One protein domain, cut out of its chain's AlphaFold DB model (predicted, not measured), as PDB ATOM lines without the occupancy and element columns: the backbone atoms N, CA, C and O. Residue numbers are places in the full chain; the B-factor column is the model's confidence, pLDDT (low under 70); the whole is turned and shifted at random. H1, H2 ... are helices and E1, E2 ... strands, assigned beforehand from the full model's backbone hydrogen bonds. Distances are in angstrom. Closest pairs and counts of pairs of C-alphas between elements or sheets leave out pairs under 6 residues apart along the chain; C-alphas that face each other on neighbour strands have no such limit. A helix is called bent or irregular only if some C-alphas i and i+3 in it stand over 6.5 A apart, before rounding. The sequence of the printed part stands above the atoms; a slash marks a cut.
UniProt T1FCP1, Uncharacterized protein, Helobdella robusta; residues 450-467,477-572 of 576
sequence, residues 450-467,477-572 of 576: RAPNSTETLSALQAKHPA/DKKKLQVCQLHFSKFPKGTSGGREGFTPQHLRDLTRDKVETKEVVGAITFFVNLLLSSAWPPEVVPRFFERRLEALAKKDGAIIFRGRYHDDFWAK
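AT A GLANCE: This is residues 450 to 467 and 477 to 572 of the 576 residues of an uncharacterized protein of Helobdella robusta (UniProt T1FCP1). Two small lobes lie far apart along the longest axis with little between them: in one, the hairpin E1 and E2 has the short helix H1 packed over one face, and in the other, the long helix H3 has H2 near its first end and the unnamed residues 481 to 488 running alongside. Little H4 and a thin run of chain bridge the lobes, while H5, within residues 567 to 572, sticks out beyond the hairpin. The printed part has 114 residues, in the order H1 H2 H3 H4 E1 E2 H5, with E1 and E2 antiparallel; under half of the residues are in named elements, and those are mostly helix. The whole is loose, with a radius of gyration of the C-alphas of 18.9 A and spans of 54 by 39 by 30 A.

IN THESE COORDINATES: Look first at E1, residues 550 to 553, 9.9 A long, beginning at C-alpha 550 at (121.940, 126.834, 220.199); E2, residues 559 to 562, is 10.0 A long. Find H1 at residues 455 to 463, 12.1 A long. H3 runs 23.6 A over residues 517 to 533, from C-alpha 517 at (145.534, 111.934, 201.932) to C-alpha 533 at (135.576, 101.163, 220.408). Before it comes H2, residues 504 to 510, 9.9 A; after it comes H4, residues 541 to 545, 6.7 A. H5, residues 567 to 570, is neither bent nor irregular, but only just: C-alphas 567 and 570 are 6.4 A apart.

HOW THE PARTS SIT: Start at the hairpin E1 and E2, antiparallel at 145 degrees, where N 552 and O 560 are within hydrogen-bond range at 2.9 A, as are N 562 and O 550 at 2.9 A. The closest C-alphas of H1 and E2 are those of Ala 460 and Ile 559, 6.9 A; those of H1 and E1 are Leu 461 and Ala 551, 7.5 A. H3 is apart from E1, E2 and H1. H2 and H3 are close but not clearly touching, their closest C-alphas being those of Leu 510 and Thr 517, 7.4 A, at a steep tilt of 40 degrees, opposite ways. H4 is apart from H3 and from E2, and H5 is apart from E1. In H1, H2, H3 and H4 every O i to N i+4 pair is within hydrogen-bond range; H5 is too short for such a pair, and its one O i to N i+3 pair is not within range.

THE WHOLE: The two C-alphas farthest apart are those of Val 515 and Asp 556, 54.1 A. Residues 468 to 476 are not printed, and C-alphas 467 and 477 are 24.4 A apart across this cut. Of the links printed whole, no link is long. The mean pLDDT of the printed part is 70.8; look for low values at residues 477 to 484, 494 to 502, 542 to 549 and 562 to 572, among them.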
ATOM      1  N   ARG A 450     120.882 135.145 218.224       75.56
ATOM      2  CA  ARG A 450     121.867 134.284 218.895       75.56
ATOM      3  C   ARG A 450     122.319 134.958 220.193       75.56
ATOM      4  O   ARG A 450     122.688 136.128 220.163       75.56
ATOM      5  N   ALA A 451     122.289 134.233 221.311       82.81
ATOM      6  CA  ALA A 451     122.720 134.781 222.594       82.81
ATOM      7  C   ALA A 451     124.214 135.172 222.548       82.81
ATOM      8  O   ALA A 451     125.001 134.472 221.895       82.81
ATOM      9  N   PRO A 452     124.622 136.268 223.216       81.81
ATOM     10  CA  PRO A 452     126.022 136.671 223.277       81.81
ATOM     11  C   PRO A 452     126.856 135.609 224.002       81.81
ATOM     12  O   PRO A 452     126.373 134.932 224.911       81.81
ATOM     13  N   ASN A 453     128.125 135.472 223.616       81.56
ATOM     14  CA  ASN A 453     129.060 134.544 224.253       81.56
ATOM     15  C   ASN A 453     129.591 135.124 225.579       81.56
ATOM     16  O   ASN A 453     130.755 135.506 225.670       81.56
ATOM     17  N   SER A 454     128.710 135.247 226.574       85.81
ATOM     18  CA  SER A 454     129.013 135.724 227.926       85.81
ATOM     19  C   SER A 454     129.041 134.576 228.942       85.81
ATOM     20  O   SER A 454     128.484 133.496 228.718       85.81
ATOM     21  N   THR A 455     129.663 134.830 230.093       84.62
ATOM     22  CA  THR A 455     129.631 133.939 231.264       84.62
ATOM     23  C   THR A 455     128.202 133.677 231.737       84.62
ATOM     24  O   THR A 455     127.876 132.546 232.074       84.62
ATOM     25  N   GLU A 456     127.320 134.675 231.671       83.69
ATOM     26  CA  GLU A 456     125.889 134.547 231.979       83.69
ATOM     27  C   GLU A 456     125.181 133.556 231.044       83.69
ATOM     28  O   GLU A 456     124.452 132.679 231.511       83.69
ATOM     29  N   THR A 457     125.442 133.626 229.731       83.00
ATOM     30  CA  THR A 457     124.907 132.663 228.754       83.00
ATOM     31  C   THR A 457     125.385 131.243 229.041       83.00
ATOM     32  O   THR A 457     124.601 130.297 228.935       83.00
ATOM     33  N   LEU A 458     126.650 131.082 229.434       80.75
ATOM     34  CA  LEU A 458     127.227 129.789 229.799       80.75
ATOM     35  C   LEU A 458     126.633 129.240 231.109       80.75
ATOM     36  O   LEU A 458     126.259 128.068 231.157       80.75
ATOM     37  N   SER A 459     126.450 130.078 232.130       83.44
ATOM     38  CA  SER A 459     125.788 129.705 233.386       83.44
ATOM     39  C   SER A 459     124.320 129.325 233.163       83.44
ATOM     40  O   SER A 459     123.852 128.311 233.679       83.44
ATOM     41  N   ALA A 460     123.591 130.074 232.327       82.69
ATOM     42  CA  ALA A 460     122.211 129.759 231.956       82.69
ATOM     43  C   ALA A 460     122.096 128.457 231.140       82.69
ATOM     44  O   ALA A 460     121.104 127.736 231.280       82.69
ATOM     45  N   LEU A 461     123.093 128.143 230.300       79.25
ATOM     46  CA  LEU A 461     123.223 126.857 229.601       79.25
ATOM     47  C   LEU A 461     123.415 125.707 230.592       79.25
ATOM     48  O   LEU A 461     122.682 124.721 230.529       79.25
ATOM     49  N   GLN A 462     124.364 125.846 231.520       78.56
ATOM     50  CA  GLN A 462     124.664 124.835 232.535       78.56
ATOM     51  C   GLN A 462     123.469 124.584 233.464       78.56
ATOM     52  O   GLN A 462     123.106 123.433 233.680       78.56
ATOM     53  N   ALA A 463     122.789 125.638 233.925       80.38
ATOM     54  CA  ALA A 463     121.629 125.533 234.812       80.38
ATOM     55  C   ALA A 463     120.426 124.784 234.199       80.38
ATOM     56  O   ALA A 463     119.603 124.245 234.937       80.38
ATOM     57  N   LYS A 464     120.306 124.731 232.862       75.50
ATOM     58  CA  LYS A 464     119.265 123.943 232.166       75.50
ATOM     59  C   LYS A 464     119.799 122.648 231.553       75.50
ATOM     60  O   LYS A 464     119.031 121.925 230.914       75.50
ATOM     61  N   HIS A 465     121.083 122.338 231.729       69.12
ATOM     62  CA  HIS A 465     121.620 121.042 231.346       69.12
ATOM     63  C   HIS A 465     121.141 119.995 232.364       69.12
ATOM     64  O   HIS A 465     121.367 120.167 233.562       69.12
ATOM     65  N   PRO A 466     120.480 118.902 231.943       70.25
ATOM     66  CA  PRO A 466     120.085 117.858 232.879       70.25
ATOM     67  C   PRO A 466     121.330 117.227 233.512       70.25
ATOM     68  O   PRO A 466     122.336 117.001 232.831       70.25
ATOM     69  N   ALA A 467     121.258 116.907 234.805       69.88
ATOM     70  CA  ALA A 467     122.277 116.087 235.449       69.88
ATOM     71  C   ALA A 467     122.423 114.745 234.706       69.88
ATOM     72  O   ALA A 467     121.455 114.227 234.134       69.88
ATOM     73  N   ASP A 477     131.495  96.026 227.769       59.16
ATOM     74  CA  ASP A 477     132.839  95.456 227.687       59.16
ATOM     75  C   ASP A 477     133.367  95.355 226.257       59.16
ATOM     76  O   ASP A 477     132.614  95.079 225.316       59.16
ATOM     77  N   LYS A 478     134.690  95.545 226.140       58.16
ATOM     78  CA  LYS A 478     135.493  95.713 224.915       58.16
ATOM     79  C   LYS A 478     135.402  94.527 223.940       58.16
ATOM     80  O   LYS A 478     136.398  93.866 223.635       58.16
ATOM     81  N   LYS A 479     134.223  94.264 223.377       55.50
ATOM     82  CA  LYS A 479     134.069  93.411 222.199       55.50
ATOM     83  C   LYS A 479     134.890  94.045 221.086       55.50
ATOM     84  O   LYS A 479     134.751  95.235 220.821       55.50
ATOM     85  N   LYS A 480     135.766  93.259 220.459       54.66
ATOM     86  CA  LYS A 480     136.647  93.717 219.377       54.66
ATOM     87  C   LYS A 480     135.792  94.197 218.199       54.66
ATOM     88  O   LYS A 480     135.396  93.388 217.361       54.66
ATOM     89  N   LEU A 481     135.471  95.493 218.149       55.84
ATOM     90  CA  LEU A 481     134.807  96.073 216.989       55.84
ATOM     91  C   LEU A 481     135.747  95.992 215.788       55.84
ATOM     92  O   LEU A 481     136.946  96.258 215.879       55.84
ATOM     93  N   GLN A 482     135.181  95.577 214.661       59.47
ATOM     94  CA  GLN A 482     135.917  95.406 213.422       59.47
ATOM     95  C   GLN A 482     136.349  96.782 212.901       59.47
ATOM     96  O   GLN A 482     135.508  97.656 212.695       59.47
ATOM     97  N   VAL A 483     137.657  96.960 212.695       61.84
ATOM     98  CA  VAL A 483     138.272  98.223 212.260       61.84
ATOM     99  C   VAL A 483     137.622  98.711 210.961       61.84
ATOM    100  O   VAL A 483     137.731  98.073 209.913       61.84
ATOM    101  N   CYS A 484     136.944  99.856 211.013       67.50
ATOM    102  CA  CYS A 484     136.263 100.443 209.866       67.50
ATOM    103  C   CYS A 484     137.242 101.260 209.014       67.50
ATOM    104  O   CYS A 484     137.565 102.389 209.366       67.50
ATOM    105  N   GLN A 485     137.674 100.737 207.864       75.31
ATOM    106  CA  GLN A 485     138.423 101.529 206.877       75.31
ATOM    107  C   GLN A 485     137.494 102.489 206.114       75.31
ATOM    108  O   GLN A 485     136.663 102.068 205.297       75.31
ATOM    109  N   LEU A 486     137.649 103.794 206.350       78.00
ATOM    110  CA  LEU A 486     136.850 104.826 205.689       78.00
ATOM    111  C   LEU A 486     137.289 105.045 204.237       78.00
ATOM    112  O   LEU A 486     138.471 105.137 203.923       78.00
ATOM    113  N   HIS A 487     136.308 105.167 203.345       80.75
ATOM    114  CA  HIS A 487     136.513 105.328 201.905       80.75
ATOM    115  C   HIS A 487     135.738 106.552 201.391       80.75
ATOM    116  O   HIS A 487     134.686 106.419 200.763       80.75
ATOM    117  N   PHE A 488     136.250 107.758 201.655       80.50
ATOM    118  CA  PHE A 488     135.586 109.031 201.320       80.50
ATOM    119  C   PHE A 488     135.310 109.220 199.815       80.50
ATOM    120  O   PHE A 488     134.349 109.889 199.424       80.50
ATOM    121  N   SER A 489     136.095 108.557 198.960       76.62
ATOM    122  CA  SER A 489     135.891 108.487 197.508       76.62
ATOM    123  C   SER A 489     134.550 107.864 197.093       76.62
ATOM    124  O   SER A 489     134.073 108.149 195.996       76.62
ATOM    125  N   LYS A 490     133.918 107.051 197.957       80.56
ATOM    126  CA  LYS A 490     132.624 106.391 197.696       80.56
ATOM    127  C   LYS A 490     131.401 107.275 197.970       80.56
ATOM    128  O   LYS A 490     130.292 106.879 197.610       80.56
ATOM    129  N   PHE A 491     131.554 108.444 198.595       78.31
ATOM    130  CA  PHE A 491     130.421 109.356 198.783       78.31
ATOM    131  C   PHE A 491     129.907 109.887 197.417       78.31
ATOM    132  O   PHE A 491     130.702 110.071 196.493       78.31
ATOM    133  N   PRO A 492     128.600 110.165 197.242       75.62
ATOM    134  CA  PRO A 492     128.082 110.798 196.022       75.62
ATOM    135  C   PRO A 492     128.539 112.262 195.894       75.62
ATOM    136  O   PRO A 492     128.692 112.968 196.888       75.62
ATOM    137  N   LYS A 493     128.799 112.758 194.676       76.25
ATOM    138  CA  LYS A 493     129.105 114.191 194.464       76.25
ATOM    139  C   LYS A 493     127.889 115.050 194.816       76.25
ATOM    140  O   LYS A 493     126.768 114.660 194.509       76.25
ATOM    141  N   GLY A 494     128.119 116.206 195.437       68.50
ATOM    142  CA  GLY A 494     127.041 117.129 195.802       68.50
ATOM    143  C   GLY A 494     126.166 116.659 196.969       68.50
ATOM    144  O   GLY A 494     125.065 117.172 197.142       68.50
ATOM    145  N   THR A 495     126.628 115.708 197.793       60.03
ATOM    146  CA  THR A 495     126.004 115.445 199.098       60.03
ATOM    147  C   THR A 495     126.167 116.661 200.000       60.03
ATOM    148  O   THR A 495     127.236 116.864 200.585       60.03
ATOM    149  N   SER A 496     125.106 117.456 200.123       53.50
ATOM    150  CA  SER A 496     125.036 118.549 201.082       53.50
ATOM    151  C   SER A 496     125.067 117.992 202.505       53.50
ATOM    152  O   SER A 496     124.218 117.199 202.913       53.50
ATOM    153  N   GLY A 497     126.057 118.430 203.283       52.00
ATOM    154  CA  GLY A 497     125.881 118.470 204.731       52.00
ATOM    155  C   GLY A 497     124.827 119.525 205.076       52.00
ATOM    156  O   GLY A 497     124.556 120.425 204.279       52.00
ATOM    157  N   GLY A 498     124.220 119.404 206.255       56.31
ATOM    158  CA  GLY A 498     123.294 120.417 206.761       56.31
ATOM    159  C   GLY A 498     123.962 121.781 206.985       56.31
ATOM    160  O   GLY A 498     125.158 121.953 206.762       56.31
ATOM    161  N   ARG A 499     123.174 122.737 207.489       48.00
ATOM    162  CA  ARG A 499     123.459 124.184 207.632       48.00
ATOM    163  C   ARG A 499     124.744 124.601 208.393       48.00
ATOM    164  O   ARG A 499     124.929 125.788 208.604       48.00
ATOM    165  N   GLU A 500     125.599 123.674 208.834       56.59
ATOM    166  CA  GLU A 500     126.606 123.880 209.898       56.59
ATOM    167  C   GLU A 500     128.027 123.350 209.605       56.59
ATOM    168  O   GLU A 500     128.826 123.171 210.524       56.59
ATOM    169  N   GLY A 501     128.383 123.151 208.333       62.91
ATOM    170  CA  GLY A 501     129.773 122.902 207.925       62.91
ATOM    171  C   GLY A 501     130.217 121.432 207.915       62.91
ATOM    172  O   GLY A 501     129.442 120.528 208.212       62.91
ATOM    173  N   PHE A 502     131.462 121.222 207.465       59.75
ATOM    174  CA  PHE A 502     132.105 119.929 207.163       59.75
ATOM    175  C   PHE A 502     131.192 118.884 206.493       59.75
ATOM    176  O   PHE A 502     130.656 117.961 207.103       59.75
ATOM    177  N   THR A 503     131.020 119.028 205.178       74.00
ATOM    178  CA  THR A 503     130.183 118.122 204.382       74.00
ATOM    179  C   THR A 503     130.941 116.839 203.982       74.00
ATOM    180  O   THR A 503     132.173 116.848 203.903       74.00
ATOM    181  N   PRO A 504     130.248 115.743 203.608       75.69
ATOM    182  CA  PRO A 504     130.885 114.583 202.967       75.69
ATOM    183  C   PRO A 504     131.530 114.913 201.607       75.69
ATOM    184  O   PRO A 504     132.309 114.122 201.076       75.69
ATOM    185  N   GLN A 505     131.191 116.073 201.030       79.88
ATOM    186  CA  GLN A 505     131.882 116.647 199.881       79.88
ATOM    187  C   GLN A 505     133.227 117.258 200.316       79.88
ATOM    188  O   GLN A 505     134.243 116.854 199.770       79.88
ATOM    189  N   HIS A 506     133.272 118.081 201.377       80.81
ATOM    190  CA  HIS A 506     134.529 118.626 201.927       80.81
ATOM    191  C   HIS A 506     135.487 117.510 202.345       80.81
ATOM    192  O   HIS A 506     136.658 117.549 201.994       80.81
ATOM    193  N   LEU A 507     134.983 116.475 203.028       79.69
ATOM    194  CA  LEU A 507     135.799 115.317 203.399       79.69
ATOM    195  C   LEU A 507     136.360 114.582 202.180       79.69
ATOM    196  O   LEU A 507     137.470 114.071 202.256       79.69
ATOM    197  N   ARG A 508     135.635 114.525 201.055       81.88
ATOM    198  CA  ARG A 508     136.154 113.931 199.813       81.88
ATOM    199  C   ARG A 508     137.154 114.834 199.109       81.88
ATOM    200  O   ARG A 508     138.119 114.319 198.564       81.88
ATOM    201  N   ASP A 509     136.923 116.141 199.099       82.06
ATOM    202  CA  ASP A 509     137.800 117.090 198.415       82.06
ATOM    203  C   ASP A 509     139.133 117.236 199.169       82.06
ATOM    204  O   ASP A 509     140.184 117.125 198.546       82.06
ATOM    205  N   LEU A 510     139.106 117.289 200.509       79.56
ATOM    206  CA  LEU A 510     140.290 117.161 201.376       79.56
ATOM    207  C   LEU A 510     141.017 115.817 201.223       79.56
ATOM    208  O   LEU A 510     142.208 115.724 201.492       79.56
ATOM    209  N   THR A 511     140.313 114.759 200.806       80.44
ATOM    210  CA  THR A 511     140.897 113.418 200.610       80.44
ATOM    211  C   THR A 511     141.062 113.051 199.130       80.44
ATOM    212  O   THR A 511     141.020 111.875 198.757       80.44
ATOM    213  N   ARG A 512     141.263 114.059 198.269       77.69
ATOM    214  CA  ARG A 512     141.410 113.883 196.817       77.69
ATOM    215  C   ARG A 512     142.857 113.897 196.319       77.69
ATOM    216  O   ARG A 512     143.143 113.211 195.336       77.69
ATOM    217  N   ASP A 513     143.751 114.618 196.995       72.25
ATOM    218  CA  ASP A 513     145.145 114.799 196.570       72.25
ATOM    219  C   ASP A 513     146.099 113.788 197.219       72.25
ATOM    220  O   ASP A 513     146.025 113.485 198.407       72.25
ATOM    221  N   LYS A 514     146.978 113.192 196.407       64.25
ATOM    222  CA  LYS A 514     147.512 111.829 196.617       64.25
ATOM    223  C   LYS A 514     148.568 111.636 197.719       64.25
ATOM    224  O   LYS A 514     148.941 110.487 197.956       64.25
ATOM    225  N   VAL A 515     149.091 112.705 198.320       58.69
ATOM    226  CA  VAL A 515     150.264 112.634 199.217       58.69
ATOM    227  C   VAL A 515     149.836 112.700 200.686       58.69
ATOM    228  O   VAL A 515     149.947 111.703 201.393       58.69
ATOM    229  N   GLU A 516     149.226 113.808 201.109       59.75
ATOM    230  CA  GLU A 516     148.751 114.025 202.493       59.75
ATOM    231  C   GLU A 516     147.448 113.258 202.818       59.75
ATOM    232  O   GLU A 516     147.044 113.113 203.974       59.75
ATOM    233  N   THR A 517     146.794 112.685 201.800       70.31
ATOM    234  CA  THR A 517     145.534 111.934 201.932       70.31
ATOM    235  C   THR A 517     145.595 110.802 202.943       70.31
ATOM    236  O   THR A 517     144.617 110.566 203.648       70.31
ATOM    237  N   LYS A 518     146.694 110.042 202.972       79.06
ATOM    238  CA  LYS A 518     146.770 108.815 203.779       79.06
ATOM    239  C   LYS A 518     146.756 109.114 205.272       79.06
ATOM    240  O   LYS A 518     146.122 108.375 206.019       79.06
ATOM    241  N   GLU A 519     147.396 110.202 205.682       83.56
ATOM    242  CA  GLU A 519     147.462 110.629 207.078       83.56
ATOM    243  C   GLU A 519     146.116 111.183 207.539       83.56
ATOM    244  O   GLU A 519     145.591 110.727 208.549       83.56
ATOM    245  N   VAL A 520     145.480 112.054 206.748       84.06
ATOM    246  CA  VAL A 520     144.139 112.584 207.054       84.06
ATOM    247  C   VAL A 520     143.092 111.463 207.100       84.06
ATOM    248  O   VAL A 520     142.310 111.372 208.048       84.06
ATOM    249  N   VAL A 521     143.092 110.552 206.117       85.94
ATOM    250  CA  VAL A 521     142.203 109.376 206.117       85.94
ATOM    251  C   VAL A 521     142.512 108.453 207.294       85.94
ATOM    252  O   VAL A 521     141.576 107.941 207.910       85.94
ATOM    253  N   GLY A 522     143.789 108.260 207.630       87.38
ATOM    254  CA  GLY A 522     144.249 107.476 208.774       87.38
ATOM    255  C   GLY A 522     143.785 108.058 210.106       87.38
ATOM    256  O   GLY A 522     143.194 107.334 210.899       87.38
ATOM    257  N   ALA A 523     143.947 109.365 210.315       88.38
ATOM    258  CA  ALA A 523     143.531 110.081 211.517       88.38
ATOM    259  C   ALA A 523     142.008 110.057 211.704       88.38
ATOM    260  O   ALA A 523     141.529 109.717 212.786       88.38
ATOM    261  N   ILE A 524     141.221 110.326 210.652       86.19
ATOM    262  CA  ILE A 524     139.752 110.247 210.740       86.19
ATOM    263  C   ILE A 524     139.301 108.791 210.940       86.19
ATOM    264  O   ILE A 524     138.373 108.529 211.701       86.19
ATOM    265  N   THR A 525     139.971 107.824 210.304       87.19
ATOM    266  CA  THR A 525     139.713 106.390 210.512       87.19
ATOM    267  C   THR A 525     140.020 105.980 211.951       87.19
ATOM    268  O   THR A 525     139.201 105.316 212.579       87.19
ATOM    269  N   PHE A 526     141.155 106.397 212.508       87.50
ATOM    270  CA  PHE A 526     141.525 106.161 213.902       87.50
ATOM    271  C   PHE A 526     140.499 106.778 214.857       87.50
ATOM    272  O   PHE A 526     139.976 106.079 215.718       87.50
ATOM    273  N   PHE A 527     140.116 108.037 214.638       85.94
ATOM    274  CA  PHE A 527     139.094 108.734 215.418       85.94
ATOM    275  C   PHE A 527     137.717 108.049 215.360       85.94
ATOM    276  O   PHE A 527     137.054 107.900 216.385       85.94
ATOM    277  N   VAL A 528     137.288 107.562 214.190       84.31
ATOM    278  CA  VAL A 528     136.039 106.791 214.063       84.31
ATOM    279  C   VAL A 528     136.150 105.414 214.718       84.31
ATOM    280  O   VAL A 528     135.195 104.962 215.341       84.31
ATOM    281  N   ASN A 529     137.307 104.755 214.662       84.62
ATOM    282  CA  ASN A 529     137.518 103.515 215.407       84.62
ATOM    283  C   ASN A 529     137.558 103.761 216.924       84.62
ATOM    284  O   ASN A 529     137.043 102.936 217.670       84.62
ATOM    285  N   LEU A 530     138.053 104.915 217.385       84.81
ATOM    286  CA  LEU A 530     137.963 105.345 218.782       84.81
ATOM    287  C   LEU A 530     136.495 105.566 219.193       84.81
ATOM    288  O   LEU A 530     136.056 104.977 220.182       84.81
ATOM    289  N   LEU A 531     135.701 106.288 218.378       80.38
ATOM    290  CA  LEU A 531     134.239 106.433 218.538       80.38
ATOM    291  C   LEU A 531     133.562 105.071 218.714       80.38
ATOM    292  O   LEU A 531     132.831 104.862 219.680       80.38
ATOM    293  N   LEU A 532     133.851 104.137 217.808       78.56
ATOM    294  CA  LEU A 532     133.250 102.807 217.778       78.56
ATOM    295  C   LEU A 532     133.727 101.893 218.918       78.56
ATOM    296  O   LEU A 532     132.934 101.112 219.434       78.56
ATOM    297  N   SER A 533     134.988 101.997 219.345       77.19
ATOM    298  CA  SER A 533     135.576 101.163 220.408       77.19
ATOM    299  C   SER A 533     134.999 101.417 221.804       77.19
ATOM    300  O   SER A 533     135.219 100.618 222.713       77.19
ATOM    301  N   SER A 534     134.299 102.542 221.992       68.88
ATOM    302  CA  SER A 534     133.861 103.094 223.284       68.88
ATOM    303  C   SER A 534     134.982 103.406 224.297       68.88
ATOM    304  O   SER A 534     134.696 103.834 225.412       68.88
ATOM    305  N   ALA A 535     136.255 103.276 223.908       74.38
ATOM    306  CA  ALA A 535     137.429 103.537 224.743       74.38
ATOM    307  C   ALA A 535     137.783 105.038 224.800       74.38
ATOM    308  O   ALA A 535     138.864 105.459 224.391       74.38
ATOM    309  N   TRP A 536     136.843 105.852 225.275       76.06
ATOM    310  CA  TRP A 536     137.007 107.302 225.395       76.06
ATOM    311  C   TRP A 536     137.717 107.699 226.694       76.06
ATOM    312  O   TRP A 536     137.384 107.138 227.740       76.06
ATOM    313  N   PRO A 537     138.621 108.701 226.668       77.62
ATOM    314  CA  PRO A 537     139.104 109.343 227.886       77.62
ATOM    315  C   PRO A 537     137.917 109.911 228.692       77.62
ATOM    316  O   PRO A 537     137.066 110.586 228.088       77.62
ATOM    317  N   PRO A 538     137.810 109.657 230.012       70.62
ATOM    318  CA  PRO A 538     136.678 110.099 230.836       70.62
ATOM    319  C   PRO A 538     136.381 111.604 230.754       70.62
ATOM    320  O   PRO A 538     135.227 112.011 230.843       70.62
ATOM    321  N   GLU A 539     137.403 112.422 230.515       74.88
ATOM    322  CA  GLU A 539     137.360 113.884 230.402       74.88
ATOM    323  C   GLU A 539     136.714 114.348 229.086       74.88
ATOM    324  O   GLU A 539     136.186 115.457 228.978       74.88
ATOM    325  N   VAL A 540     136.776 113.499 228.058       72.06
ATOM    326  CA  VAL A 540     136.252 113.769 226.714       72.06
ATOM    327  C   VAL A 540     134.833 113.223 226.563       72.06
ATOM    328  O   VAL A 540     134.041 113.782 225.804       72.06
ATOM    329  N   VAL A 541     134.477 112.182 227.326       70.88
ATOM    330  CA  VAL A 541     133.147 111.555 227.308       70.88
ATOM    331  C   VAL A 541     131.994 112.570 227.422       70.88
ATOM    332  O   VAL A 541     131.144 112.536 226.535       70.88
ATOM    333  N   PRO A 542     131.912 113.479 228.422       66.81
ATOM    334  CA  PRO A 542     130.791 114.424 228.540       66.81
ATOM    335  C   PRO A 542     130.527 115.200 227.240       66.81
ATOM    336  O   PRO A 542     129.431 115.122 226.678       66.81
ATOM    337  N   ARG A 543     131.599 115.766 226.671       67.81
ATOM    338  CA  ARG A 543     131.600 116.635 225.480       67.81
ATOM    339  C   ARG A 543     131.091 115.962 224.201       67.81
ATOM    340  O   ARG A 543     130.711 116.653 223.260       67.81
ATOM    341  N   PHE A 544     131.090 114.628 224.140       60.88
ATOM    342  CA  PHE A 544     130.586 113.858 222.991       60.88
ATOM    343  C   PHE A 544     129.143 113.367 223.153       60.88
ATOM    344  O   PHE A 544     128.481 113.088 222.152       60.88
ATOM    345  N   PHE A 545     128.638 113.268 224.386       54.44
ATOM    346  CA  PHE A 545     127.221 112.983 224.647       54.44
ATOM    347  C   PHE A 545     126.359 114.260 224.658       54.44
ATOM    348  O   PHE A 545     125.131 114.181 224.563       54.44
ATOM    349  N   GLU A 546     126.990 115.433 224.704       51.91
ATOM    350  CA  GLU A 546     126.356 116.740 224.551       51.91
ATOM    351  C   GLU A 546     125.796 116.943 223.129       51.91
ATOM    352  O   GLU A 546     126.502 116.947 222.118       51.91
ATOM    353  N   ARG A 547     124.480 117.167 223.032       56.50
ATOM    354  CA  ARG A 547     123.870 117.679 221.798       56.50
ATOM    355  C   ARG A 547     124.251 119.150 221.652       56.50
ATOM    356  O   ARG A 547     124.073 119.904 222.600       56.50
ATOM    357  N   ARG A 548     124.661 119.591 220.453       56.19
ATOM    358  CA  ARG A 548     124.831 121.027 220.153       56.19
ATOM    359  C   ARG A 548     123.510 121.763 220.423       56.19
ATOM    360  O   ARG A 548     122.562 121.630 219.646       56.19
ATOM    361  N   LEU A 549     123.471 122.509 221.525       61.88
ATOM    362  CA  LEU A 549     122.413 123.450 221.869       61.88
ATOM    363  C   LEU A 549     122.768 124.811 221.273       61.88
ATOM    364  O   LEU A 549     123.877 125.307 221.465       61.88
ATOM    365  N   GLU A 550     121.827 125.425 220.565       71.75
ATOM    366  CA  GLU A 550     121.940 126.834 220.199       71.75
ATOM    367  C   GLU A 550     121.269 127.676 221.285       71.75
ATOM    368  O   GLU A 550     120.068 127.540 221.526       71.75
ATOM    369  N   ALA A 551     122.055 128.525 221.950       78.25
ATOM    370  CA  ALA A 551     121.547 129.549 222.850       78.25
ATOM    371  C   ALA A 551     120.994 130.717 222.028       78.25
ATOM    372  O   ALA A 551     121.719 131.347 221.251       78.25
ATOM    373  N   LEU A 552     119.706 130.996 222.203       82.44
ATOM    374  CA  LEU A 552     119.016 132.132 221.610       82.44
ATOM    375  C   LEU A 552     118.579 133.073 222.732       82.44
ATOM    376  O   LEU A 552     118.042 132.625 223.746       82.44
ATOM    377  N   ALA A 553     118.806 134.366 222.542       81.94
ATOM    378  CA  ALA A 553     118.260 135.406 223.394       81.94
ATOM    379  C   ALA A 553     116.861 135.770 222.887       81.94
ATOM    380  O   ALA A 553     116.687 136.153 221.726       81.94
ATOM    381  N   LYS A 554     115.869 135.653 223.768       81.94
ATOM    382  CA  LYS A 554     114.559 136.272 223.577       81.94
ATOM    383  C   LYS A 554     114.642 137.787 223.804       81.94
ATOM    384  O   LYS A 554     115.568 138.291 224.439       81.94
ATOM    385  N   LYS A 555     113.605 138.504 223.360       77.25
ATOM    386  CA  LYS A 555     113.422 139.953 223.584       77.25
ATOM    387  C   LYS A 555     113.292 140.360 225.061       77.25
ATOM    388  O   LYS A 555     113.542 141.513 225.377       77.25
ATOM    389  N   ASP A 556     112.919 139.433 225.942       75.75
ATOM    390  CA  ASP A 556     112.840 139.616 227.403       75.75
ATOM    391  C   ASP A 556     114.196 139.393 228.114       75.75
ATOM    392  O   ASP A 556     114.259 139.383 229.340       75.75
ATOM    393  N   GLY A 557     115.284 139.174 227.361       74.44
ATOM    394  CA  GLY A 557     116.606 138.825 227.891       74.44
ATOM    395  C   GLY A 557     116.747 137.358 228.315       74.44
ATOM    396  O   GLY A 557     117.858 136.901 228.585       74.44
ATOM    397  N   ALA A 558     115.664 136.573 228.333       78.31
ATOM    398  CA  ALA A 558     115.719 135.182 228.751       78.31
ATOM    399  C   ALA A 558     116.379 134.300 227.682       78.31
ATOM    400  O   ALA A 558     116.028 134.303 226.498       78.31
ATOM    401  N   ILE A 559     117.320 133.467 228.124       80.31
ATOM    402  CA  ILE A 559     118.074 132.582 227.239       80.31
ATOM    403  C   ILE A 559     117.318 131.261 227.070       80.31
ATOM    404  O   ILE A 559     117.052 130.543 228.042       80.31
ATOM    405  N   ILE A 560     116.970 130.927 225.829       78.69
ATOM    406  CA  ILE A 560     116.320 129.667 225.447       78.69
ATOM    407  C   ILE A 560     117.262 128.794 224.620       78.69
ATOM    408  O   ILE A 560     118.168 129.287 223.949       78.69
ATOM    409  N   PHE A 561     117.033 127.480 224.654       73.81
ATOM    410  CA  PHE A 561     117.896 126.502 223.994       73.81
ATOM    411  C   PHE A 561     117.154 125.772 222.888       73.81
ATOM    412  O   PHE A 561     116.169 125.074 223.135       73.81
ATOM    413  N   ARG A 562     117.654 125.904 221.658       63.09
ATOM    414  CA  ARG A 562     117.123 125.195 220.498       63.09
ATOM    415  C   ARG A 562     117.990 123.976 220.203       63.09
ATOM    416  O   ARG A 562     119.125 124.086 219.747       63.09
ATOM    417  N   GLY A 563     117.441 122.789 220.453       56.59
ATOM    418  CA  GLY A 563     117.981 121.535 219.928       56.59
ATOM    419  C   GLY A 563     117.325 121.206 218.585       56.59
ATOM    420  O   GLY A 563     116.101 121.221 218.483       56.59
ATOM    421  N   ARG A 564     118.102 120.846 217.555       51.59
ATOM    422  CA  ARG A 564     117.592 120.649 216.171       51.59
ATOM    423  C   ARG A 564     116.542 119.539 215.963       51.59
ATOM    424  O   ARG A 564     115.976 119.449 214.880       51.59
ATOM    425  N   TYR A 565     116.270 118.720 216.979       46.75
ATOM    426  CA  TYR A 565     115.222 117.685 216.986       46.75
ATOM    427  C   TYR A 565     114.254 117.834 218.177       46.75
ATOM    428  O   TYR A 565     113.621 116.864 218.581       46.75
ATOM    429  N   HIS A 566     114.195 119.019 218.796       42.50
ATOM    430  CA  HIS A 566     113.561 119.213 220.103       42.50
ATOM    431  C   HIS A 566     112.149 119.829 220.058       42.50
ATOM    432  O   HIS A 566     111.497 119.870 221.106       42.50
ATOM    433  N   ASP A 567     111.675 120.234 218.868       42.81
ATOM    434  CA  ASP A 567     110.329 120.787 218.622       42.81
ATOM    435  C   ASP A 567     109.218 119.849 219.176       42.81
ATOM    436  O   ASP A 567     108.261 120.321 219.783       42.81
ATOM    437  N   ASP A 568     109.371 118.521 219.053       39.78
ATOM    438  CA  ASP A 568     108.348 117.528 219.448       39.78
ATOM    439  C   ASP A 568     108.332 117.157 220.950       39.78
ATOM    440  O   ASP A 568     107.393 116.499 221.403       39.78
ATOM    441  N   PHE A 569     109.371 117.502 221.723       36.78
ATOM    442  CA  PHE A 569     109.517 117.037 223.116       36.78
ATOM    443  C   PHE A 569     109.013 118.063 224.141       36.78
ATOM    444  O   PHE A 569     108.328 117.684 225.086       36.78
ATOM    445  N   TRP A 570     109.300 119.358 223.948       39.88
ATOM    446  CA  TRP A 570     108.807 120.411 224.853       39.88
ATOM    447  C   TRP A 570     107.352 120.806 224.589       39.88
ATOM    448  O   TRP A 570     106.690 121.259 225.515       39.88
ATOM    449  N   ALA A 571     106.821 120.540 223.390       40.59
ATOM    450  CA  ALA A 571     105.399 120.716 223.089       40.59
ATOM    451  C   ALA A 571     104.473 119.916 224.028       40.59
ATOM    452  O   ALA A 571     103.314 120.263 224.168       40.59
ATOM    453  N   LYS A 572     104.982 118.866 224.691       36.81
ATOM    454  CA  LYS A 572     104.243 118.100 225.704       36.81
ATOM    455  C   LYS A 572     104.301 118.664 227.124       36.81
ATOM    456  O   LYS A 572     103.494 118.249 227.937       36.81
TER     457      LYS A 572